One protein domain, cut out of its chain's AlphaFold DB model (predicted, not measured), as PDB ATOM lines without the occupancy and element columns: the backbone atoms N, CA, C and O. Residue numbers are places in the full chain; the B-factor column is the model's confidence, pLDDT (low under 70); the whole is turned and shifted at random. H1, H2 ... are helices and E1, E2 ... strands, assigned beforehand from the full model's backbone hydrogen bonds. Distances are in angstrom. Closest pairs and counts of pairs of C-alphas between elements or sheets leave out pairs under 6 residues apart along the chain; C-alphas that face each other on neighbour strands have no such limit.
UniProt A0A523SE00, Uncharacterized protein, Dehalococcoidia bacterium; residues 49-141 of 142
ATOM      1  N   ASN A  49     165.573 210.765 178.956       82.75
ATOM      2  CA  ASN A  49     165.879 211.735 180.011       82.75
ATOM      3  C   ASN A  49     166.253 211.088 181.357       82.75
ATOM      4  O   ASN A  49     166.832 211.775 182.199       82.75
ATOM      5  N   GLU A  50     165.965 209.801 181.535       88.25
ATOM      6  CA  GLU A  50     166.299 208.995 182.714       88.25
ATOM      7  C   GLU A  50     167.527 208.106 182.486       88.25
ATOM      8  O   GLU A  50     168.018 207.466 183.409       88.25
ATOM      9  N   TRP A  51     168.105 208.102 181.280       93.88
ATOM     10  CA  TRP A  51     169.342 207.358 181.009       93.88
ATOM     11  C   TRP A  51     170.557 207.977 181.679       93.88
ATOM     12  O   TRP A  51     171.593 207.327 181.796       93.88
ATOM     13  N   TRP A  52     170.462 209.243 182.076       96.19
ATOM     14  CA  TRP A  52     171.606 210.035 182.487       96.19
ATOM     15  C   TRP A  52     171.483 210.459 183.935       96.19
ATOM     16  O   TRP A  52     170.486 211.042 184.357       96.19
ATOM     17  N   VAL A  53     172.570 210.259 184.662       97.31
ATOM     18  CA  VAL A  53     172.794 210.877 185.957       97.31
ATOM     19  C   VAL A  53     173.877 211.926 185.792       97.31
ATOM     20  O   VAL A  53     174.967 211.650 185.288       97.31
ATOM     21  N   THR A  54     173.574 213.148 186.217       97.44
ATOM     22  CA  THR A  54     174.561 214.215 186.321       97.44
ATOM     23  C   THR A  54     175.113 214.246 187.737       97.44
ATOM     24  O   THR A  54     174.384 214.440 188.710       97.44
ATOM     25  N   PHE A  55     176.424 214.081 187.833       98.12
ATOM     26  CA  PHE A  55     177.201 214.260 189.045       98.12
ATOM     27  C   PHE A  55     177.531 215.730 189.233       98.12
ATOM     28  O   PHE A  55     177.993 216.393 188.301       98.12
ATOM     29  N   VAL A  56     177.360 216.217 190.455       98.62
ATOM     30  CA  VAL A  56     177.732 217.569 190.860       98.62
ATOM     31  C   VAL A  56     178.600 217.477 192.106       98.62
ATOM     32  O   VAL A  56     178.207 216.889 193.110       98.62
ATOM     33  N   CYS A  57     179.792 218.061 192.027       98.62
ATOM     34  CA  CYS A  57     180.683 218.286 193.154       98.62
ATOM     35  C   CYS A  57     180.660 219.777 193.496       98.62
ATOM     36  O   CYS A  57     180.955 220.607 192.632       98.62
ATOM     37  N   MET A  58     180.305 220.109 194.732       98.69
ATOM     38  CA  MET A  58     180.082 221.479 195.186       98.69
ATOM     39  C   MET A  58     180.768 221.708 196.534       98.69
ATOM     40  O   MET A  58     180.778 220.817 197.386       98.69
ATOM     41  N   ASP A  59     181.361 222.881 196.734       98.69
ATOM     42  CA  ASP A  59     181.877 223.272 198.049       98.69
ATOM     43  C   ASP A  59     180.762 223.784 198.979       98.69
ATOM     44  O   ASP A  59     179.569 223.735 198.661       98.69
ATOM     45  N   ARG A  60     181.152 224.223 200.178       98.44
ATOM     46  CA  ARG A  60     180.215 224.641 201.224       98.44
ATOM     47  C   ARG A  60     179.491 225.933 200.856       98.44
ATOM     48  O   ARG A  60     178.326 226.112 201.210       98.44
ATOM     49  N   GLU A  61     180.170 226.807 200.128       98.50
ATOM     50  CA  GLU A  61     179.714 228.124 199.701       98.50
ATOM     51  C   GLU A  61     178.787 228.039 198.477       98.50
ATOM     52  O   GLU A  61     177.952 228.921 198.261       98.50
ATOM     53  N   GLY A  62     178.857 226.944 197.714       98.19
ATOM     54  CA  GLY A  62     178.035 226.697 196.529       98.19
ATOM     55  C   GLY A  62     178.758 226.736 195.208       98.19
ATOM     56  O   GLY A  62     178.106 226.625 194.169       98.19
ATOM     57  N   ASN A  63     180.072 226.913 195.222       98.62
ATOM     58  CA  ASN A  63     180.838 226.910 194.000       98.62
ATOM     59  C   ASN A  63     180.880 225.483 193.462       98.62
ATOM     60  O   ASN A  63     181.173 224.511 194.167       98.62
ATOM     61  N   VAL A  64     180.562 225.361 192.180       98.62
ATOM     62  CA  VAL A  64     180.605 224.086 191.477       98.62
ATOM     63  C   VAL A  64     182.060 223.791 191.134       98.62
ATOM     64  O   VAL A  64     182.675 224.499 190.344       98.62
ATOM     65  N   ILE A  65     182.602 222.730 191.724       98.50
ATOM     66  CA  ILE A  65     183.989 222.295 191.529       98.50
ATOM     67  C   ILE A  65     184.099 221.409 190.288       98.50
ATOM     68  O   ILE A  65     185.063 221.497 189.532       98.50
ATOM     69  N   ARG A  66     183.120 220.519 190.082       98.19
ATOM     70  CA  ARG A  66     183.106 219.577 188.956       98.19
ATOM     71  C   ARG A  66     181.693 219.112 188.647       98.19
ATOM     72  O   ARG A  66     180.920 218.846 189.565       98.19
ATOM     73  N   THR A  67     181.405 218.910 187.367       98.25
ATOM     74  CA  THR A  67     180.235 218.160 186.904       98.25
ATOM     75  C   THR A  67     180.633 217.151 185.835       98.25
ATOM     76  O   THR A  67     181.614 217.352 185.122       98.25
ATOM     77  N   TYR A  68     179.899 216.045 185.743       97.25
ATOM     78  CA  TYR A  68     179.987 215.109 184.619       97.25
ATOM     79  C   TYR A  68     178.707 214.274 184.525       97.25
ATOM     80  O   TYR A  68     177.931 214.212 185.476       97.25
ATOM     81  N   LYS A  69     178.477 213.647 183.370       96.50
ATOM     82  CA  LYS A  69     177.335 212.759 183.135       96.50
ATOM     83  C   LYS A  69     177.800 211.312 183.083       96.50
ATOM     84  O   LYS A  69     178.880 211.041 182.563       96.50
ATOM     85  N   ALA A  70     176.970 210.406 183.571       95.94
ATOM     86  CA  ALA A  70     177.152 208.970 183.427       95.94
ATOM     87  C   ALA A  70     175.799 208.291 183.181       95.94
ATOM     88  O   ALA A  70     174.751 208.907 183.379       95.94
ATOM     89  N   LEU A  71     175.824 207.035 182.736       94.81
ATOM     90  CA  LEU A  71     174.601 206.264 182.527       94.81
ATOM     91  C   LEU A  71     173.984 205.848 183.867       94.81
ATOM     92  O   LEU A  71     174.684 205.334 184.738       94.81
ATOM     93  N   ALA A  72     172.677 206.040 184.022       92.31
ATOM     94  CA  ALA A  72     171.929 205.722 185.237       92.31
ATOM     95  C   ALA A  72     171.865 204.214 185.533       92.31
ATOM     96  O   ALA A  72     171.650 203.830 186.676       92.31
ATOM     97  N   CYS A  73     172.075 203.367 184.518       84.81
ATOM     98  CA  CYS A  73     171.966 201.913 184.635       84.81
ATOM     99  C   CYS A  73     173.050 201.258 185.507       84.81
ATOM    100  O   CYS A  73     172.879 200.116 185.919       84.81
ATOM    101  N   TYR A  74     174.155 201.949 185.806       85.94
ATOM    102  CA  TYR A  74     175.174 201.415 186.710       85.94
ATOM    103  C   TYR A  74     174.774 201.636 188.170       85.94
ATOM    104  O   TYR A  74     174.457 202.760 188.560       85.94
ATOM    105  N   GLU A  75     174.877 200.604 189.009       84.38
ATOM    106  CA  GLU A  75     174.488 200.685 190.426       84.38
ATOM    107  C   GLU A  75     175.205 201.807 191.193       84.38
ATOM    108  O   GLU A  75     174.610 202.480 192.036       84.38
ATOM    109  N   TRP A  76     176.473 202.075 190.873       87.69
ATOM    110  CA  TRP A  76     177.241 203.159 191.494       87.69
ATOM    111  C   TRP A  76     176.786 204.565 191.052       87.69
ATOM    112  O   TRP A  76     177.248 205.566 191.604       87.69
ATOM    113  N   ASN A  77     175.884 204.673 190.073       91.88
ATOM    114  CA  ASN A  77     175.327 205.931 189.577       91.88
ATOM    115  C   ASN A  77     173.930 206.237 190.135       91.88
ATOM    116  O   ASN A  77     173.322 207.199 189.677       91.88
ATOM    117  N   LYS A  78     173.428 205.497 191.135       92.19
ATOM    118  CA  LYS A  78     172.114 205.774 191.746       92.19
ATOM    119  C   LYS A  78     171.956 207.263 192.135       92.19
ATOM    120  O   LYS A  78     172.860 207.813 192.776       92.19
ATOM    121  N   PRO A  79     170.859 207.938 191.735       95.31
ATOM    122  CA  PRO A  79     170.583 209.320 192.125       95.31
ATOM    123  C   PRO A  79     170.574 209.507 193.646       95.31
ATOM    124  O   PRO A  79     170.328 208.567 194.391       95.31
ATOM    125  N   GLY A  80     170.834 210.731 194.103       96.50
ATOM    126  CA  GLY A  80     170.830 211.090 195.519       96.50
ATOM    127  C   GLY A  80     172.202 211.488 196.053       96.50
ATOM    128  O   GLY A  80     173.119 211.853 195.303       96.50
ATOM    129  N   PHE A  81     172.329 211.454 197.378       97.31
ATOM    130  CA  PHE A  81     173.569 211.784 198.069       97.31
ATOM    131  C   PHE A  81     174.675 210.788 197.680       97.31
ATOM    132  O   PHE A  81     174.464 209.575 197.640       97.31
ATOM    133  N   GLY A  82     175.853 211.302 197.330       95.81
ATOM    134  CA  GLY A  82     177.048 210.488 197.133       95.81
ATOM    135  C   GLY A  82     177.787 210.340 198.452       95.81
ATOM    136  O   GLY A  82     177.594 209.388 199.202       95.81
ATOM    137  N   GLU A  83     178.631 211.325 198.722       97.62
ATOM    138  CA  GLU A  83     179.418 211.448 199.941       97.62
ATOM    139  C   GLU A  83     179.978 212.872 200.047       97.62
ATOM    140  O   GLU A  83     179.836 213.686 199.126       97.62
ATOM    141  N   PHE A  84     180.665 213.169 201.150       98.19
ATOM    142  CA  PHE A  84     181.641 214.252 201.150       98.19
ATOM    143  C   PHE A  84     183.004 213.713 200.715       98.19
ATOM    144  O   PHE A  84     183.470 212.703 201.239       98.19
ATOM    145  N   THR A  85     183.675 214.401 199.791       97.69
ATOM    146  CA  THR A  85     185.055 214.064 199.417       97.69
ATOM    147  C   THR A  85     185.999 214.228 200.606       97.69
ATOM    148  O   THR A  85     185.689 214.962 201.541       97.69
ATOM    149  N   ARG A  86     187.223 213.696 200.505       96.81
ATOM    150  CA  ARG A  86     188.292 213.954 201.492       96.81
ATOM    151  C   ARG A  86     188.527 215.449 201.760       96.81
ATOM    152  O   ARG A  86     188.735 215.822 202.906       96.81
ATOM    153  N   ASP A  87     188.382 216.296 200.740       97.31
ATOM    154  CA  ASP A  87     188.495 217.762 200.862       97.31
ATOM    155  C   ASP A  87     187.224 218.447 201.419       97.31
ATOM    156  O   ASP A  87     187.094 219.665 201.356       97.31
ATOM    157  N   GLY A  88     186.233 217.685 201.894       97.19
ATOM    158  CA  GLY A  88     184.996 218.218 202.473       97.19
ATOM    159  C   GLY A  88     183.977 218.782 201.474       97.19
ATOM    160  O   GLY A  88     183.115 219.563 201.876       97.19
ATOM    161  N   ARG A  89     184.050 218.415 200.187       98.44
ATOM    162  CA  ARG A  89     183.102 218.845 199.142       98.44
ATOM    163  C   ARG A  89     181.931 217.878 199.032       98.44
ATOM    164  O   ARG A  89     182.133 216.670 199.082       98.44
ATOM    165  N   LEU A  90     180.731 218.402 198.825       98.50
ATOM    166  CA  LEU A  90     179.520 217.621 198.601       98.50
ATOM    167  C   LEU A  90     179.543 216.981 197.212       98.50
ATOM    168  O   LEU A  90     179.712 217.689 196.220       98.50
ATOM    169  N   GLN A  91     179.294 215.675 197.131       98.38
ATOM    170  CA  GLN A  91     178.941 215.000 195.887       98.38
ATOM    171  C   GLN A  91     177.462 214.622 195.874       98.38
ATOM    172  O   GLN A  91     176.957 213.992 196.805       98.38
ATOM    173  N   TRP A  92     176.781 214.970 194.788       98.44
ATOM    174  CA  TRP A  92     175.380 214.634 194.573       98.44
ATOM    175  C   TRP A  92     175.151 214.138 193.147       98.44
ATOM    176  O   TRP A  92     175.762 214.636 192.199       98.44
ATOM    177  N   ARG A  93     174.252 213.171 192.998       97.88
ATOM    178  CA  ARG A  93     173.835 212.574 191.726       97.88
ATOM    179  C   ARG A  93     172.390 212.959 191.443       97.88
ATOM    180  O   ARG A  93     171.524 212.769 192.290       97.88
ATOM    181  N   VAL A  94     172.108 213.520 190.273       96.94
ATOM    182  CA  VAL A  94     170.749 213.925 189.881       96.94
ATOM    183  C   VAL A  94     170.364 213.192 188.605       96.94
ATOM    184  O   VAL A  94     171.117 213.251 187.634       96.94
ATOM    185  N   LEU A  95     169.203 212.528 188.597       95.75
ATOM    186  CA  LEU A  95     168.650 211.846 187.422       95.75
ATOM    187  C   LEU A  95     168.193 212.870 186.379       95.75
ATOM    188  O   LEU A  95     167.042 213.305 186.343       95.75
ATOM    189  N   THR A  96     169.143 213.361 185.598       95.12
ATOM    190  CA  THR A  96     168.915 214.325 184.534       95.12
ATOM    191  C   THR A  96     170.145 214.415 183.642       95.12
ATOM    192  O   THR A  96     171.285 214.291 184.101       95.12
ATOM    193  N   SER A  97     169.926 214.711 182.364       94.62
ATOM    194  CA  SER A  97     170.975 215.110 181.424       94.62
ATOM    195  C   SER A  97     171.258 216.623 181.436       94.62
ATOM    196  O   SER A  97     172.229 217.061 180.809       94.62
ATOM    197  N   ASP A  98     170.440 217.419 182.141       96.12
ATOM    198  CA  ASP A  98     170.574 218.874 182.250       96.12
ATOM    199  C   ASP A  98     171.452 219.265 183.448       96.12
ATOM    200  O   ASP A  98     171.048 219.219 184.613       96.12
ATOM    201  N   VAL A  99     172.662 219.731 183.139       97.19
ATOM    202  CA  VAL A  99     173.653 220.159 184.133       97.19
ATOM    203  C   VAL A  99     173.169 221.346 184.967       97.19
ATOM    204  O   VAL A  99     173.441 221.392 186.166       97.19
ATOM    205  N   LYS A 100     172.431 222.299 184.383       98.00
ATOM    206  CA  LYS A 100     171.935 223.470 185.126       98.00
ATOM    207  C   LYS A 100     170.885 223.048 186.144       98.00
ATOM    208  O   LYS A 100     170.936 223.484 187.295       98.00
ATOM    209  N   ARG A 101     169.969 222.163 185.738       96.75
ATOM    210  CA  ARG A 101     168.990 221.559 186.650       96.75
ATOM    211  C   ARG A 101     169.685 220.789 187.769       96.75
ATOM    212  O   ARG A 101     169.326 220.978 188.928       96.75
ATOM    213  N   ALA A 102     170.692 219.977 187.442       97.69
ATOM    214  CA  ALA A 102     171.445 219.218 188.436       97.69
ATOM    215  C   ALA A 102     172.105 220.133 189.477       97.69
ATOM    216  O   ALA A 102     171.917 219.926 190.671       97.69
ATOM    217  N   ILE A 103     172.794 221.195 189.041       98.62
ATOM    218  CA  ILE A 103     173.420 222.179 189.939       98.62
ATOM    219  C   ILE A 103     172.382 222.817 190.868       98.62
ATOM    220  O   ILE A 103     172.633 222.931 192.067       98.62
ATOM    221  N   LYS A 104     171.212 223.204 190.340       98.50
ATOM    222  CA  LYS A 104     170.131 223.790 191.143       98.50
ATOM    223  C   LYS A 104     169.665 222.826 192.236       98.50
ATOM    224  O   LYS A 104     169.659 223.206 193.405       98.50
ATOM    225  N   VAL A 105     169.344 221.585 191.866       98.00
ATOM    226  CA  VAL A 105     168.918 220.543 192.816       98.00
ATOM    227  C   VAL A 105     170.001 220.302 193.866       98.00
ATOM    228  O   VAL A 105     169.715 220.299 195.060       98.00
ATOM    229  N   THR A 106     171.266 220.171 193.461       98.50
ATOM    230  CA  THR A 106     172.377 220.000 194.405       98.50
ATOM    231  C   THR A 106     172.504 221.185 195.360       98.50
ATOM    232  O   THR A 106     172.740 220.976 196.546       98.50
ATOM    233  N   ASN A 107     172.296 222.417 194.894       98.62
ATOM    234  CA  ASN A 107     172.354 223.606 195.743       98.62
ATOM    235  C   ASN A 107     171.199 223.679 196.763       98.62
ATOM    236  O   ASN A 107     171.382 224.129 197.899       98.62
ATOM    237  N   GLU A 108     170.010 223.202 196.391       98.50
ATOM    238  CA  GLU A 108     168.885 223.038 197.319       98.50
ATOM    239  C   GLU A 108     169.238 222.017 198.412       98.50
ATOM    240  O   GLU A 108     169.099 222.305 199.603       98.50
ATOM    241  N   LYS A 109     169.805 220.864 198.031       98.25
ATOM    242  CA  LYS A 109     170.242 219.819 198.976       98.25
ATOM    243  C   LYS A 109     171.396 220.284 199.869       98.25
ATOM    244  O   LYS A 109     171.363 220.058 201.077       98.25
ATOM    245  N   ARG A 110     172.361 221.029 199.320       98.44
ATOM    246  CA  ARG A 110     173.419 221.729 200.070       98.44
ATOM    247  C   ARG A 110     172.823 222.613 201.165       98.44
ATOM    248  O   ARG A 110     173.273 222.572 202.304       98.44
ATOM    249  N   SER A 111     171.798 223.394 200.836       98.50
ATOM    250  CA  SER A 111     171.146 224.292 201.795       98.50
ATOM    251  C   SER A 111     170.446 223.523 202.925       98.50
ATOM    252  O   SER A 111     170.565 223.917 204.082       98.50
ATOM    253  N   GLN A 112     169.812 222.384 202.622       98.19
ATOM    254  CA  GLN A 112     169.235 221.487 203.638       98.19
ATOM    255  C   GLN A 112     170.312 220.900 204.565       98.19
ATOM    256  O   GLN A 112     170.169 220.944 205.785       98.19
ATOM    257  N   ILE A 113     171.430 220.427 204.002       98.19
ATOM    258  CA  ILE A 113     172.583 219.917 204.766       98.19
ATOM    259  C   ILE A 113     173.124 220.980 205.726       98.19
ATOM    260  O   ILE A 113     173.432 220.673 206.879       98.19
ATOM    261  N   LEU A 114     173.253 222.225 205.260       98.44
ATOM    262  CA  LEU A 114     173.729 223.336 206.083       98.44
ATOM    263  C   LEU A 114     172.750 223.659 207.213       98.44
ATOM    264  O   LEU A 114     173.185 223.807 208.353       98.44
ATOM    265  N   ALA A 115     171.447 223.711 206.922       98.25
ATOM    266  CA  ALA A 115     170.410 223.968 207.919       98.25
ATOM    267  C   ALA A 115     170.379 222.902 209.030       98.25
ATOM    268  O   ALA A 115     170.162 223.229 210.192       98.25
ATOM    269  N   MET A 116     170.658 221.643 208.684       97.81
ATOM    270  CA  MET A 116     170.709 220.517 209.626       97.81
ATOM    271  C   MET A 116     172.088 220.329 210.285       97.81
ATOM    272  O   MET A 116     172.289 219.377 211.038       97.81
ATOM    273  N   ASN A 117     173.056 221.207 209.999       98.19
ATOM    274  CA  ASN A 117     174.444 221.094 210.451       98.19
ATOM    275  C   ASN A 117     175.083 219.724 210.126       98.19
ATOM    276  O   ASN A 117     175.795 219.148 210.945       98.19
ATOM    277  N   LEU A 118     174.820 219.187 208.930       98.25
ATOM    278  CA  LEU A 118     175.301 217.872 208.470       98.25
ATOM    279  C   LEU A 118     176.521 217.955 207.537       98.25
ATOM    280  O   LEU A 118     176.960 216.938 206.997       98.25
ATOM    281  N   TRP A 119     177.086 219.147 207.323       98.56
ATOM    282  CA  TRP A 119     178.225 219.323 206.416       98.56
ATOM    283  C   TRP A 119     179.438 218.494 206.860       98.56
ATOM    284  O   TRP A 119     179.839 218.554 208.022       98.56
ATOM    285  N   GLY A 120     180.018 217.713 205.945       97.69
ATOM    286  CA  GLY A 120     181.140 216.813 206.232       97.69
ATOM    287  C   GLY A 120     180.768 215.540 207.006       97.69
ATOM    288  O   GLY A 120     181.632 214.700 207.242       97.69
ATOM    289  N   GLN A 121     179.501 215.351 207.389       98.00
ATOM    290  CA  GLN A 121     179.041 214.187 208.154       98.00
ATOM    291  C   GLN A 121     178.389 213.153 207.231       98.00
ATOM    292  O   GLN A 121     177.178 212.952 207.285       98.00
ATOM    293  N   THR A 122     179.193 212.479 206.395       97.69
ATOM    294  CA  THR A 122     178.720 211.541 205.354       97.69
ATOM    295  C   THR A 122     177.667 210.558 205.864       97.69
ATOM    296  O   THR A 122     176.597 210.470 205.274       97.69
ATOM    297  N   ARG A 123     177.924 209.865 206.986       97.56
ATOM    298  CA  ARG A 123     176.989 208.868 207.535       97.56
ATOM    299  C   ARG A 123     175.628 209.476 207.889       97.56
ATOM    300  O   ARG A 123     174.608 208.974 207.442       97.56
ATOM    301  N   LYS A 124     175.616 210.582 208.639       97.94
ATOM    302  CA  LYS A 124     174.364 211.228 209.069       97.94
ATOM    303  C   LYS A 124     173.613 211.873 207.907       97.94
ATOM    304  O   LYS A 124     172.392 211.835 207.871       97.94
ATOM    305  N   ALA A 125     174.338 212.474 206.961       97.25
ATOM    306  CA  ALA A 125     173.739 213.037 205.754       97.25
ATOM    307  C   ALA A 125     173.076 211.941 204.909       97.25
ATOM    308  O   ALA A 125     171.958 212.130 204.446       97.25
ATOM    309  N   LYS A 126     173.735 210.787 204.766       96.44
ATOM    310  CA  LYS A 126     173.188 209.623 204.071       96.44
ATOM    311  C   LYS A 126     171.904 209.116 204.737       96.44
ATOM    312  O   LYS A 126     170.879 209.072 204.073       96.44
ATOM    313  N   GLU A 127     171.930 208.876 206.049       96.19
ATOM    314  CA  GLU A 127     170.746 208.475 206.834       96.19
ATOM    315  C   GLU A 127     169.574 209.462 206.666       96.19
ATOM    316  O   GLU A 127     168.429 209.051 206.487       96.19
ATOM    317  N   TYR A 128     169.853 210.771 206.666       95.75
ATOM    318  CA  TYR A 128     168.831 211.810 206.509       95.75
ATOM    319  C   TYR A 128     168.135 211.775 205.142       95.75
ATOM    320  O   TYR A 128     166.937 212.031 205.065       95.75
ATOM    321  N   PHE A 129     168.874 211.495 204.066       94.69
ATOM    322  CA  PHE A 129     168.304 211.488 202.719       94.69
ATOM    323  C   PHE A 129     167.720 210.134 202.319       94.69
ATOM    324  O   PHE A 129     166.700 210.129 201.647       94.69
ATOM    325  N   GLU A 130     168.290 209.015 202.771       91.56
ATOM    326  CA  GLU A 130     167.740 207.683 202.475       91.56
ATOM    327  C   GLU A 130     166.413 207.437 203.207       91.56
ATOM    328  O   GLU A 130     165.469 206.947 202.605       91.56
ATOM    329  N   SER A 131     166.283 207.876 204.464       87.94
ATOM    330  CA  SER A 131     165.021 207.722 205.219       87.94
ATOM    331  C   SER A 131     163.839 208.511 204.645       87.94
ATOM    332  O   SER A 131     162.691 208.215 204.957       87.94
ATOM    333  N   LYS A 132     164.109 209.532 203.824       77.69
ATOM    334  CA  LYS A 132     163.089 210.351 203.156       77.69
ATOM    335  C   LYS A 132     162.548 209.698 201.891       77.69
ATOM    336  O   LYS A 132     161.387 209.911 201.555       77.69
ATOM    337  N   ASP A 133     163.388 208.951 201.184       73.62
ATOM    338  CA  ASP A 133     163.001 208.335 199.919       73.62
ATOM    339  C   ASP A 133     161.974 207.206 200.174       73.62
ATOM    340  O   ASP A 133     160.970 207.137 199.468       73.62
ATOM    341  N   ASP A 134     162.115 206.461 201.279       64.25
ATOM    342  CA  ASP A 134     161.174 205.406 201.701       64.25
ATOM    343  C   ASP A 134     159.766 205.933 202.066       64.25
ATOM    344  O   ASP A 134     158.763 205.250 201.854       64.25
ATOM    345  N   GLU A 135     159.652 207.153 202.607       60.88
ATOM    346  CA  GLU A 135     158.352 207.754 202.961       60.88
ATOM    347  C   GLU A 135     157.555 208.189 201.720       60.88
ATOM    348  O   GLU A 135     156.325 208.211 201.747       60.88
ATOM    349  N   THR A 136     158.242 208.520 200.623       60.19
ATOM    350  CA  THR A 136     157.606 209.090 199.424       60.19
ATOM    351  C   THR A 136     156.946 208.010 198.557       60.19
ATOM    352  O   THR A 136     155.929 208.274 197.921       60.19
ATOM    353  N   GLU A 137     157.460 206.775 198.579       54.16
ATOM    354  CA  GLU A 137     156.875 205.642 197.841       54.16
ATOM    355  C   GLU A 137     155.552 205.134 198.451       54.16
ATOM    356  O   GLU A 137     154.723 204.560 197.746       54.16
ATOM    357  N   ILE A 138     155.309 205.366 199.749       55.62
ATOM    358  CA  ILE A 138     154.092 204.904 200.443       55.62
ATOM    359  C   ILE A 138     152.869 205.770 200.097       55.62
ATOM    360  O   ILE A 138     151.749 205.254 200.030       55.62
ATOM    361  N   ASP A 139     153.069 207.067 199.860       44.09
ATOM    362  CA  ASP A 139     151.977 208.009 199.588       44.09
ATOM    363  C   ASP A 139     151.535 208.017 198.113       44.09
ATOM    364  O   ASP A 139     150.379 208.324 197.835       44.09
ATOM    365  N   GLU A 140     152.391 207.615 197.164       49.78
ATOM    366  CA  GLU A 140     152.011 207.474 195.743       49.78
ATOM    367  C   GLU A 140     151.244 206.171 195.435       49.78
ATOM    368  O   GLU A 140     150.713 206.000 194.336       49.78
ATOM    369  N   ALA A 141     151.151 205.254 196.404       48.03
ATOM    370  CA  ALA A 141     150.440 203.979 196.286       48.03
ATOM    371  C   ALA A 141     149.012 203.991 196.884       48.03
ATOM    372  O   ALA A 141     148.375 202.933 196.952       48.03
TER     373      ALA A 141
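Overview. This is residues 49 to 141 of the 142 residues of an uncharacterized protein of Dehalococcoidia bacterium (UniProt A0A523SE00). A twisted sheet of four antiparallel strands has one helix, H1, running slantwise over one face, while a second helix, H2, runs along the edge strand E3, nearly at right angles to H1. Residues 134 to 141, which include the last six residues of H2, stick out from the body. The printed part has 93 residues with four named strands followed by two named helices, in the order E1 E2 E3 E4 H1 H2, and the class is mixed, helices and strands. The sheet's order is E2 E1 E4 E3, all antiparallel. The whole is compact, with a radius of gyration of the C-alphas of 13.0 A and spans of 35 by 28 by 21 A.

Arrangement. E1, residues 52 to 58, and E2, residues 64 to 71, form a hairpin, with N 55 and O 68 at 2.8 A. E3, residues 80 to 84, and E4, residues 90 to 95, form another, with N 80 and O 93 at 2.8 A. E1 and E4 are antiparallel neighbours at 160 degrees, with N 56 and O 92 at 2.8 A. The sheet is twisted, its C-alphas lying up to 4.3 A off the best plane. H1, residues 99 to 115, is on the sheet at a height of 7.8 A, over E1 and E4, slantwise to the strands at 46 degrees to E4 on the local plane. The closest C-alphas of E4 and H1 are those of Val 94 and Ala 102, 5.5 A apart. H2, residues 122 to 139, is on the sheet over E3 at a height of 9.0 A and runs along the strands, at 0 degrees to E3 on the local plane. The closest C-alphas of E3 and H2 are those of Glu 83 and Thr 122, 5.5 A apart. H1 and H2 are close but not clearly touching, nearest at the C-alphas of Ile 113 and Ala 125, 7.0 A, and only just about perpendicular at 71 degrees. In H1 every O i to N i+4 pair is within hydrogen-bond range; in H2, 6 of 14 are, beside 8 of 15 O i to N i+3 pairs.

Along the chain. E1 begins at C-alpha 52, (171.606, 210.035, 182.487), and is 19.1 A long; E2 is 20.8 A, E3 12.6 A and E4 16.6 A. H1 is 24.3 A long from C-alpha 99, (173.653, 220.159, 184.133). H2, 27.6 A long, ends at C-alpha 139, (151.977, 208.009, 199.588).

Size, cuts and confidence. The two C-alphas farthest apart are those of Asp 87 and Ala 141, 40.7 A. The printed part has no cut and no long link. Mean pLDDT of the printed part is 92.2; residues 134 to 141 are under 70.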